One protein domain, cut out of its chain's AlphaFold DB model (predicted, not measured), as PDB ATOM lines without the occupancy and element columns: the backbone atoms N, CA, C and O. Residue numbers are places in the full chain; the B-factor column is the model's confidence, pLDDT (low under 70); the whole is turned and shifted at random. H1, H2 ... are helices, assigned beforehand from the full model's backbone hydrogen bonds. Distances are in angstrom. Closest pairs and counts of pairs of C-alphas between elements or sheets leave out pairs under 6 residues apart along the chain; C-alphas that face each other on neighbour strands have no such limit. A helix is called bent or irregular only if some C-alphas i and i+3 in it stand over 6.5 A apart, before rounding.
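What this domain is: This is residues 178 to 261 of the 277 residues of the protein "DUF3850 domain-containing protein" of Caulobacterales bacterium (UniProt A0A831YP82). One long helix, H4, is folded sharply into two arms, H4a and H4b, that make a V, and H3 bridges its open side, closing a triangle. H2 packs beside H4a, while H1 and the last printed residue lie at opposite ends of the length. The printed part has 84 residues with four named helices in the order H1, H2, H3, H4, and no named strand; its class is all helix, with mostly crossed packing. It is only just compact, close to loose, with a radius of gyration of the C-alphas of 13.8 A and an elongated outline of 49 by 26 by 19 A.

Where its parts are: H4, residues 218 to 256, was assigned as one helix by its hydrogen bonds but is bent: C-alphas 235 and 238 are 9.6 A apart. H4a, residues 218 to 235, measures 26.0 A and begins at C-alpha 218 (168.517, 164.722, 300.030). H4b, residues 238 to 256, measures 29.5 A and ends at C-alpha 256 (168.310, 170.150, 276.912); it is irregular, with C-alphas 238 and 241 7.4 A apart. H3 is residues 197 to 209, 18.0 A, H2 residues 187 to 193, and H1 residues 178 to 184.

How they stand to each other: H4a and H4b touch at a steep tilt of 52 degrees, closest at the C-alphas of Leu 232 and Trp 240, 5.1 A. H3 touches residues 218 to 226 of H4a, about perpendicular at 81 degrees; the closest C-alphas, Thr 200 and Gln 222, are 5.3 A apart. H3 also touches residues 248 to 255 of H4b, closest at the C-alphas of Ala 209 and Ala 255, 5.0 A. H2 touches residues 226 to 233 of H4a at a shallow tilt of 23 degrees, opposite ways, closest at the C-alphas of Val 192 and Ile 226, 6.2 A. H1 is close to but not clearly touching H2, and apart from H3. Every O i to N i+4 pair is within hydrogen-bond range in H1, H2 and H4a, against 7 of 9 in H3 and 14 of 15 in H4b.

The domain as a whole: The C-alphas farthest apart, of Ala 178 and Asp 261, are 48.9 A apart. The printed part has no cut and no long link. Mean pLDDT of the printed part is 90.3; residue 178 and residues 258 to 261 are under 70.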
ATOM      1  N   ALA A 178     194.830 173.085 309.396       57.53
ATOM      2  CA  ALA A 178     194.918 174.510 309.712       57.53
ATOM      3  C   ALA A 178     194.419 175.381 308.545       57.53
ATOM      4  O   ALA A 178     193.512 176.183 308.740       57.53
ATOM      5  N   SER A 179     194.903 175.139 307.325       73.88
ATOM      6  CA  SER A 179     194.434 175.824 306.113       73.88
ATOM      7  C   SER A 179     192.964 175.528 305.793       73.88
ATOM      8  O   SER A 179     192.249 176.414 305.336       73.88
ATOM      9  N   LEU A 180     192.467 174.320 306.098       79.44
ATOM     10  CA  LEU A 180     191.045 173.982 305.995       79.44
ATOM     11  C   LEU A 180     190.222 174.817 306.970       79.44
ATOM     12  O   LEU A 180     189.182 175.342 306.603       79.44
ATOM     13  N   ARG A 181     190.673 174.931 308.225       83.81
ATOM     14  CA  ARG A 181     189.977 175.725 309.245       83.81
ATOM     15  C   ARG A 181     189.939 177.203 308.874       83.81
ATOM     16  O   ARG A 181     188.893 177.817 309.033       83.81
ATOM     17  N   GLU A 182     191.041 177.745 308.367       87.56
ATOM     18  CA  GLU A 182     191.111 179.123 307.872       87.56
ATOM     19  C   GLU A 182     190.172 179.341 306.682       87.56
ATOM     20  O   GLU A 182     189.372 180.274 306.697       87.56
ATOM     21  N   PHE A 183     190.189 178.440 305.698       88.88
ATOM     22  CA  PHE A 183     189.289 178.499 304.547       88.88
ATOM     23  C   PHE A 183     187.813 178.417 304.955       88.88
ATOM     24  O   PHE A 183     187.011 179.266 304.564       88.88
ATOM     25  N   LEU A 184     187.447 177.424 305.769       91.56
ATOM     26  CA  LEU A 184     186.068 177.247 306.222       91.56
ATOM     27  C   LEU A 184     185.600 178.424 307.084       91.56
ATOM     28  O   LEU A 184     184.397 178.619 307.200       91.56
ATOM     29  N   ALA A 185     186.503 179.215 307.670       92.44
ATOM     30  CA  ALA A 185     186.161 180.423 308.417       92.44
ATOM     31  C   ALA A 185     185.870 181.651 307.530       92.44
ATOM     32  O   ALA A 185     185.422 182.666 308.055       92.44
ATOM     33  N   THR A 186     186.098 181.584 306.214       93.75
ATOM     34  CA  THR A 186     185.790 182.694 305.294       93.75
ATOM     35  C   THR A 186     184.282 182.902 305.122       93.75
ATOM     36  O   THR A 186     183.507 181.943 305.121       93.75
ATOM     37  N   ASP A 187     183.855 184.151 304.901       95.12
ATOM     38  CA  ASP A 187     182.437 184.496 304.696       95.12
ATOM     39  C   ASP A 187     181.825 183.764 303.490       95.12
ATOM     40  O   ASP A 187     180.670 183.330 303.529       95.12
ATOM     41  N   ALA A 188     182.609 183.572 302.425       92.38
ATOM     42  CA  ALA A 188     182.185 182.833 301.240       92.38
ATOM     43  C   ALA A 188     181.942 181.346 301.555       92.38
ATOM     44  O   ALA A 188     180.874 180.818 301.234       92.38
ATOM     45  N   ALA A 189     182.869 180.682 302.258       93.00
ATOM     46  CA  ALA A 189     182.686 179.290 302.668       93.00
ATOM     47  C   ALA A 189     181.509 179.130 303.643       93.00
ATOM     48  O   ALA A 189     180.696 178.220 303.483       93.00
ATOM     49  N   GLN A 190     181.355 180.043 304.609       95.94
ATOM     50  CA  GLN A 190     180.223 180.045 305.543       95.94
ATOM     51  C   GLN A 190     178.880 180.245 304.829       95.94
ATOM     52  O   GLN A 190     177.897 179.577 305.156       95.94
ATOM     53  N   THR A 191     178.840 181.098 303.801       95.25
ATOM     54  CA  THR A 191     177.650 181.291 302.958       95.25
ATOM     55  C   THR A 191     177.243 179.991 302.262       95.25
ATOM     56  O   THR A 191     176.063 179.639 302.259       95.25
ATOM     57  N   VAL A 192     178.211 179.254 301.708       95.31
ATOM     58  CA  VAL A 192     177.971 177.965 301.043       95.31
ATOM     59  C   VAL A 192     177.533 176.888 302.040       95.31
ATOM     60  O   VAL A 192     176.542 176.196 301.804       95.31
ATOM     61  N   LEU A 193     178.226 176.760 303.173       94.81
ATOM     62  CA  LEU A 193     177.910 175.780 304.221       94.81
ATOM     63  C   LEU A 193     176.533 176.017 304.856       94.81
ATOM     64  O   LEU A 193     175.881 175.068 305.290       94.81
ATOM     65  N   GLY A 194     176.069 177.268 304.881       92.69
ATOM     66  CA  GLY A 194     174.744 177.644 305.368       92.69
ATOM     67  C   GLY A 194     173.586 177.291 304.425       92.69
ATOM     68  O   GLY A 194     172.428 177.533 304.776       92.69
ATOM     69  N   LEU A 195     173.848 176.741 303.231       92.62
ATOM     70  CA  LEU A 195     172.797 176.436 302.260       92.62
ATOM     71  C   LEU A 195     171.920 175.253 302.716       92.62
ATOM     72  O   LEU A 195     172.400 174.125 302.868       92.62
ATOM     73  N   PRO A 196     170.599 175.463 302.873       90.75
ATOM     74  CA  PRO A 196     169.700 174.403 303.303       90.75
ATOM     75  C   PRO A 196     169.353 173.445 302.153       90.75
ATOM     76  O   PRO A 196     169.329 173.842 300.986       90.75
ATOM     77  N   ASN A 197     168.963 172.211 302.496       85.69
ATOM     78  CA  ASN A 197     168.572 171.152 301.546       85.69
ATOM     79  C   ASN A 197     167.611 171.613 300.443       85.69
ATOM     80  O   ASN A 197     167.761 171.250 299.279       85.69
ATOM     81  N   PHE A 198     166.616 172.435 300.778       88.38
ATOM     82  CA  PHE A 198     165.620 172.893 299.807       88.38
ATOM     83  C   PHE A 198     166.177 173.893 298.779       88.38
ATOM     84  O   PHE A 198     165.567 174.074 297.728       88.38
ATOM     85  N   ARG A 199     167.326 174.534 299.047       91.31
ATOM     86  CA  ARG A 199     168.043 175.365 298.063       91.31
ATOM     87  C   ARG A 199     169.028 174.559 297.222       91.31
ATOM     88  O   ARG A 199     169.224 174.893 296.058       91.31
ATOM     89  N   THR A 200     169.617 173.502 297.775       94.44
ATOM     90  CA  THR A 200     170.564 172.643 297.050       94.44
ATOM     91  C   THR A 200     169.870 171.617 296.154       94.44
ATOM     92  O   THR A 200     170.372 171.328 295.070       94.44
ATOM     93  N   SER A 201     168.682 171.128 296.526       93.75
ATOM     94  CA  SER A 201     167.963 170.095 295.754       93.75
ATOM     95  C   SER A 201     167.689 170.504 294.292       93.75
ATOM     96  O   SER A 201     168.040 169.743 293.387       93.75
ATOM     97  N   PRO A 202     167.158 171.711 293.984       95.25
ATOM     98  CA  PRO A 202     166.945 172.125 292.593       95.25
ATOM     99  C   PRO A 202     168.245 172.225 291.783       95.25
ATOM    100  O   PRO A 202     168.254 171.928 290.588       95.25
ATOM    101  N   ILE A 203     169.348 172.619 292.428       96.38
ATOM    102  CA  ILE A 203     170.672 172.702 291.799       96.38
ATOM    103  C   ILE A 203     171.163 171.293 291.461       96.38
ATOM    104  O   ILE A 203     171.543 171.035 290.321       96.38
ATOM    105  N   ALA A 204     171.069 170.358 292.408       96.44
ATOM    106  CA  ALA A 204     171.435 168.962 292.194       96.44
ATOM    107  C   ALA A 204     170.640 168.329 291.042       96.44
ATOM    108  O   ALA A 204     171.200 167.585 290.241       96.44
ATOM    109  N   HIS A 205     169.353 168.659 290.900       95.94
ATOM    110  CA  HIS A 205     168.536 168.176 289.783       95.94
ATOM    111  C   HIS A 205     169.045 168.679 288.430       95.94
ATOM    112  O   HIS A 205     169.183 167.887 287.498       95.94
ATOM    113  N   VAL A 206     169.353 169.976 288.330       96.06
ATOM    114  CA  VAL A 206     169.915 170.576 287.109       96.06
ATOM    115  C   VAL A 206     171.263 169.944 286.772       96.06
ATOM    116  O   VAL A 206     171.486 169.543 285.632       96.06
ATOM    117  N   MET A 207     172.142 169.802 287.762       96.31
ATOM    118  CA  MET A 207     173.474 169.233 287.567       96.31
ATOM    119  C   MET A 207     173.411 167.764 287.151       96.31
ATOM    120  O   MET A 207     174.098 167.357 286.213       96.31
ATOM    121  N   ARG A 208     172.529 166.978 287.778       96.19
ATOM    122  CA  ARG A 208     172.279 165.579 287.413       96.19
ATOM    123  C   ARG A 208     171.737 165.453 285.993       96.19
ATOM    124  O   ARG A 208     172.226 164.625 285.231       96.19
ATOM    125  N   ALA A 209     170.768 166.287 285.620       92.44
ATOM    126  CA  ALA A 209     170.243 166.324 284.256       92.44
ATOM    127  C   ALA A 209     171.327 166.715 283.234       92.44
ATOM    128  O   ALA A 209     171.325 166.221 282.112       92.44
ATOM    129  N   GLY A 210     172.288 167.548 283.643       91.62
ATOM    130  CA  GLY A 210     173.474 167.910 282.867       91.62
ATOM    131  C   GLY A 210     174.607 166.872 282.870       91.62
ATOM    132  O   GLY A 210     175.682 167.188 282.355       91.62
ATOM    133  N   GLY A 211     174.395 165.678 283.442       92.06
ATOM    134  CA  GLY A 211     175.324 164.538 283.414       92.06
ATOM    135  C   GLY A 211     176.067 164.237 284.721       92.06
ATOM    136  O   GLY A 211     176.838 163.278 284.766       92.06
ATOM    137  N   ALA A 212     175.860 165.012 285.791       92.06
ATOM    138  CA  ALA A 212     176.530 164.766 287.067       92.06
ATOM    139  C   ALA A 212     175.995 163.503 287.772       92.06
ATOM    140  O   ALA A 212     174.788 163.274 287.873       92.06
ATOM    141  N   GLN A 213     176.902 162.698 288.324       94.75
ATOM    142  CA  GLN A 213     176.563 161.476 289.057       94.75
ATOM    143  C   GLN A 213     176.213 161.801 290.515       94.75
ATOM    144  O   GLN A 213     177.064 161.769 291.400       94.75
ATOM    145  N   ILE A 214     174.942 162.125 290.766       93.94
ATOM    146  CA  ILE A 214     174.450 162.526 292.092       93.94
ATOM    147  C   ILE A 214     173.403 161.523 292.576       93.94
ATOM    148  O   ILE A 214     172.341 161.388 291.961       93.94
ATOM    149  N   ARG A 215     173.653 160.862 293.713       94.12
ATOM    150  CA  ARG A 215     172.695 159.938 294.348       94.12
ATOM    151  C   ARG A 215     171.383 160.665 294.681       94.12
ATOM    152  O   ARG A 215     171.414 161.760 295.229       94.12
ATOM    153  N   GLN A 216     170.238 160.043 294.386       92.50
ATOM    154  CA  GLN A 216     168.902 160.573 294.708       92.50
ATOM    155  C   GLN A 216     168.572 160.360 296.193       92.50
ATOM    156  O   GLN A 216     167.821 159.464 296.570       92.50
ATOM    157  N   LYS A 217     169.221 161.148 297.045       92.88
ATOM    158  CA  LYS A 217     168.988 161.226 298.488       92.88
ATOM    159  C   LYS A 217     169.303 162.658 298.921       92.88
ATOM    160  O   LYS A 217     170.373 163.145 298.567       92.88
ATOM    161  N   CYS A 218     168.424 163.294 299.692       89.38
ATOM    162  CA  CYS A 218     168.517 164.722 300.030       89.38
ATOM    163  C   CYS A 218     169.893 165.123 300.588       89.38
ATOM    164  O   CYS A 218     170.472 166.122 300.177       89.38
ATOM    165  N   GLU A 219     170.458 164.314 301.484       93.31
ATOM    166  CA  GLU A 219     171.765 164.564 302.095       93.31
ATOM    167  C   GLU A 219     172.910 164.417 301.087       93.31
ATOM    168  O   GLU A 219     173.900 165.137 301.163       93.31
ATOM    169  N   ALA A 220     172.779 163.508 300.116       90.69
ATOM    170  CA  ALA A 220     173.777 163.334 299.065       90.69
ATOM    171  C   ALA A 220     173.724 164.475 298.039       90.69
ATOM    172  O   ALA A 220     174.762 164.914 297.555       90.69
ATOM    173  N   GLU A 221     172.527 164.972 297.732       95.56
ATOM    174  CA  GLU A 221     172.322 166.143 296.877       95.56
ATOM    175  C   GLU A 221     172.889 167.404 297.520       95.56
ATOM    176  O   GLU A 221     173.613 168.156 296.869       95.56
ATOM    177  N   GLN A 222     172.626 167.606 298.813       96.69
ATOM    178  CA  GLN A 222     173.190 168.725 299.556       96.69
ATOM    179  C   GLN A 222     174.712 168.644 299.628       96.69
ATOM    180  O   GLN A 222     175.372 169.625 299.296       96.69
ATOM    181  N   ALA A 223     175.266 167.493 300.020       94.50
ATOM    182  CA  ALA A 223     176.709 167.318 300.140       94.50
ATOM    183  C   ALA A 223     177.425 167.583 298.811       94.50
ATOM    184  O   ALA A 223     178.416 168.307 298.791       94.50
ATOM    185  N   TRP A 224     176.891 167.059 297.705       97.38
ATOM    186  CA  TRP A 224     177.473 167.262 296.381       97.38
ATOM    187  C   TRP A 224     177.463 168.740 295.973       97.38
ATOM    188  O   TRP A 224     178.474 169.259 295.511       97.38
ATOM    189  N   VAL A 225     176.340 169.441 296.178       96.94
ATOM    190  CA  VAL A 225     176.230 170.866 295.824       96.94
ATOM    191  C   VAL A 225     177.122 171.732 296.710       96.94
ATOM    192  O   VAL A 225     177.768 172.640 296.197       96.94
ATOM    193  N   ILE A 226     177.190 171.456 298.015       96.75
ATOM    194  CA  ILE A 226     178.082 172.175 298.935       96.75
ATOM    195  C   ILE A 226     179.540 171.956 298.535       96.75
ATOM    196  O   ILE A 226     180.280 172.927 298.450       96.75
ATOM    197  N   GLN A 227     179.943 170.714 298.256       95.44
ATOM    198  CA  GLN A 227     181.303 170.411 297.816       95.44
ATOM    199  C   GLN A 227     181.658 171.193 296.546       95.44
ATOM    200  O   GLN A 227     182.648 171.917 296.542       95.44
ATOM    201  N   TRP A 228     180.818 171.100 295.513       97.06
ATOM    202  CA  TRP A 228     181.018 171.812 294.251       97.06
ATOM    203  C   TRP A 228     181.149 173.329 294.453       97.06
ATOM    204  O   TRP A 228     182.041 173.962 293.899       97.06
ATOM    205  N   LEU A 229     180.298 173.926 295.289       96.69
ATOM    206  CA  LEU A 229     180.381 175.356 295.578       96.69
ATOM    207  C   LEU A 229     181.637 175.729 296.377       96.69
ATOM    208  O   LEU A 229     182.222 176.772 296.111       96.69
ATOM    209  N   LEU A 230     182.077 174.899 297.327       95.62
ATOM    210  CA  LEU A 230     183.325 175.133 298.063       95.62
ATOM    211  C   LEU A 230     184.550 175.053 297.144       95.62
ATOM    212  O   LEU A 230     185.469 175.851 297.311       95.62
ATOM    213  N   GLU A 231     184.547 174.149 296.162       92.44
ATOM    214  CA  GLU A 231     185.574 174.085 295.113       92.44
ATOM    215  C   GLU A 231     185.617 175.398 294.312       92.44
ATOM    216  O   GLU A 231     186.686 175.984 294.155       92.44
ATOM    217  N   LEU A 232     184.461 175.951 293.923       93.38
ATOM    218  CA  LEU A 232     184.413 177.255 293.247       93.38
ATOM    219  C   LEU A 232     184.930 178.406 294.118       93.38
ATOM    220  O   LEU A 232     185.591 179.304 293.603       93.38
ATOM    221  N   VAL A 233     184.642 178.402 295.423       93.31
ATOM    222  CA  VAL A 233     185.174 179.421 296.346       93.31
ATOM    223  C   VAL A 233     186.697 179.313 296.444       93.31
ATOM    224  O   VAL A 233     187.377 180.338 296.436       93.31
ATOM    225  N   LEU A 234     187.243 178.094 296.505       88.00
ATOM    226  CA  LEU A 234     188.692 177.864 296.533       88.00
ATOM    227  C   LEU A 234     189.379 178.347 295.252       88.00
ATOM    228  O   LEU A 234     190.439 178.962 295.323       88.00
ATOM    229  N   GLU A 235     188.784 178.067 294.094       86.25
ATOM    230  CA  GLU A 235     189.393 178.353 292.793       86.25
ATOM    231  C   GLU A 235     189.217 179.809 292.349       86.25
ATOM    232  O   GLU A 235     190.099 180.368 291.692       86.25
ATOM    233  N   HIS A 236     188.092 180.438 292.700       88.12
ATOM    234  CA  HIS A 236     187.678 181.718 292.118       88.12
ATOM    235  C   HIS A 236     187.465 182.844 293.133       88.12
ATOM    236  O   HIS A 236     187.149 183.966 292.727       88.12
ATOM    237  N   GLY A 237     187.644 182.586 294.435       89.69
ATOM    238  CA  GLY A 237     187.451 183.594 295.480       89.69
ATOM    239  C   GLY A 237     186.080 184.259 295.351       89.69
ATOM    240  O   GLY A 237     185.082 183.569 295.173       89.69
ATOM    241  N   ASP A 238     186.024 185.592 295.358       88.38
ATOM    242  CA  ASP A 238     184.774 186.371 295.292       88.38
ATOM    243  C   ASP A 238     183.949 186.151 294.010       88.38
ATOM    244  O   ASP A 238     182.740 186.381 294.004       88.38
ATOM    245  N   SER A 239     184.569 185.671 292.926       92.81
ATOM    246  CA  SER A 239     183.893 185.438 291.637       92.81
ATOM    247  C   SER A 239     183.166 184.087 291.556       92.81
ATOM    248  O   SER A 239     182.556 183.774 290.533       92.81
ATOM    249  N   TRP A 240     183.184 183.279 292.623       94.44
ATOM    250  CA  TRP A 240     182.591 181.934 292.648       94.44
ATOM    251  C   TRP A 240     181.112 181.899 292.233       94.44
ATOM    252  O   TRP A 240     180.661 180.943 291.600       94.44
ATOM    253  N   GLY A 241     180.351 182.946 292.570       92.69
ATOM    254  CA  GLY A 241     178.927 183.038 292.255       92.69
ATOM    255  C   GLY A 241     178.659 183.155 290.756       92.69
ATOM    256  O   GLY A 241     177.755 182.495 290.246       92.69
ATOM    257  N   GLU A 242     179.461 183.950 290.046       95.19
ATOM    258  CA  GLU A 242     179.343 184.150 288.596       95.19
ATOM    259  C   GLU A 242     179.677 182.853 287.853       95.19
ATOM    260  O   GLU A 242     178.858 182.351 287.079       95.19
ATOM    261  N   VAL A 243     180.807 182.230 288.203       94.56
ATOM    262  CA  VAL A 243     181.235 180.941 287.635       94.56
ATOM    263  C   VAL A 243     180.208 179.839 287.922       94.56
ATOM    264  O   VAL A 243     179.885 179.030 287.050       94.56
ATOM    265  N   GLY A 244     179.627 179.822 289.125       94.25
ATOM    266  CA  GLY A 244     178.571 178.877 289.483       94.25
ATOM    267  C   GLY A 244     177.327 179.012 288.599       94.25
ATOM    268  O   GLY A 244     176.775 178.001 288.152       94.25
ATOM    269  N   GLN A 245     176.901 180.243 288.291       95.19
ATOM    270  CA  GLN A 245     175.772 180.484 287.384       95.19
ATOM    271  C   GLN A 245     176.075 180.019 285.956       95.19
ATOM    272  O   GLN A 245     175.222 179.383 285.329       95.19
ATOM    273  N   GLU A 246     177.282 180.278 285.455       95.06
ATOM    274  CA  GLU A 246     177.715 179.829 284.128       95.06
ATOM    275  C   GLU A 246     177.728 178.300 284.020       95.06
ATOM    276  O   GLU A 246     177.163 177.728 283.083       95.06
ATOM    277  N   GLN A 247     178.291 177.609 285.017       96.19
ATOM    278  CA  GLN A 247     178.315 176.145 285.040       96.19
ATOM    279  C   GLN A 247     176.906 175.542 285.117       96.19
ATOM    280  O   GLN A 247     176.624 174.539 284.451       96.19
ATOM    281  N   MET A 248     175.994 176.166 285.869       95.62
ATOM    282  CA  MET A 248     174.585 175.769 285.902       95.62
ATOM    283  C   MET A 248     173.881 176.001 284.560       95.62
ATOM    284  O   MET A 248     173.091 175.155 284.134       95.62
ATOM    285  N   ALA A 249     174.152 177.115 283.879       94.56
ATOM    286  CA  ALA A 249     173.615 177.381 282.547       94.56
ATOM    287  C   ALA A 249     174.096 176.322 281.541       94.56
ATOM    288  O   ALA A 249     173.280 175.729 280.834       94.56
ATOM    289  N   ALA A 250     175.388 175.989 281.567       92.94
ATOM    290  CA  ALA A 250     175.957 174.926 280.745       92.94
ATOM    291  C   ALA A 250     175.353 173.547 281.073       92.94
ATOM    292  O   ALA A 250     175.101 172.745 280.174       92.94
ATOM    293  N   ALA A 251     175.074 173.255 282.348       92.25
ATOM    294  CA  ALA A 251     174.396 172.023 282.750       92.25
ATOM    295  C   ALA A 251     172.966 171.938 282.196       92.25
ATOM    296  O   ALA A 251     172.560 170.878 281.719       92.25
ATOM    297  N   ARG A 252     172.220 173.051 282.192       93.12
ATOM    298  CA  ARG A 252     170.888 173.120 281.565       93.12
ATOM    299  C   ARG A 252     170.958 172.902 280.060       93.12
ATOM    300  O   ARG A 252     170.116 172.195 279.519       93.12
ATOM    301  N   GLU A 253     171.959 173.467 279.395       92.44
ATOM    302  CA  GLU A 253     172.159 173.261 277.962       92.44
ATOM    303  C   GLU A 253     172.453 171.787 277.647       92.44
ATOM    304  O   GLU A 253     171.848 171.210 276.744       92.44
ATOM    305  N   ARG A 254     173.319 171.142 278.441       90.69
ATOM    306  CA  ARG A 254     173.584 169.699 278.328       90.69
ATOM    307  C   ARG A 254     172.327 168.864 278.558       90.69
ATOM    308  O   ARG A 254     172.092 167.929 277.805       90.69
ATOM    309  N   ALA A 255     171.509 169.227 279.546       87.12
ATOM    310  CA  ALA A 255     170.245 168.555 279.837       87.12
ATOM    311  C   ALA A 255     169.202 168.716 278.716       87.12
ATOM    312  O   ALA A 255     168.397 167.816 278.483       87.12
ATOM    313  N   ALA A 256     169.201 169.865 278.033       84.75
ATOM    314  CA  ALA A 256     168.310 170.150 276.912       84.75
ATOM    315  C   ALA A 256     168.755 169.469 275.608       84.75
ATOM    316  O   ALA A 256     167.947 169.310 274.690       84.75
ATOM    317  N   ARG A 257     170.027 169.063 275.512       77.50
ATOM    318  CA  ARG A 257     170.570 168.389 274.335       77.50
ATOM    319  C   ARG A 257     169.957 166.980 274.251       77.50
ATOM    320  O   ARG A 257     170.088 166.199 275.194       77.50
ATOM    321  N   PRO A 258     169.247 166.633 273.165       61.34
ATOM    322  CA  PRO A 258     168.593 165.336 273.068       61.34
ATOM    323  C   PRO A 258     169.634 164.210 273.085       61.34
ATOM    324  O   PRO A 258     170.665 164.289 272.420       61.34
ATOM    325  N   SER A 259     169.356 163.160 273.864       58.94
ATOM    326  CA  SER A 259     170.171 161.941 273.897       58.94
ATOM    327  C   SER A 259     170.372 161.396 272.476       58.94
ATOM    328  O   SER A 259     169.412 161.344 271.701       58.94
ATOM    329  N   ALA A 260     171.592 160.956 272.147       56.34
ATOM    330  CA  ALA A 260     171.895 160.285 270.881       56.34
ATOM    331  C   ALA A 260     170.977 159.069 270.638       56.34
ATOM    332  O   ALA A 260     170.608 158.802 269.493       56.34
ATOM    333  N   ASP A 261     170.513 158.410 271.706       53.56
ATOM    334  CA  ASP A 261     169.534 157.323 271.622       53.56
ATOM    335  C   ASP A 261     168.147 157.828 271.206       53.56
ATOM    336  O   ASP A 261     167.489 157.206 270.378       53.56
TER     337      ASP A 261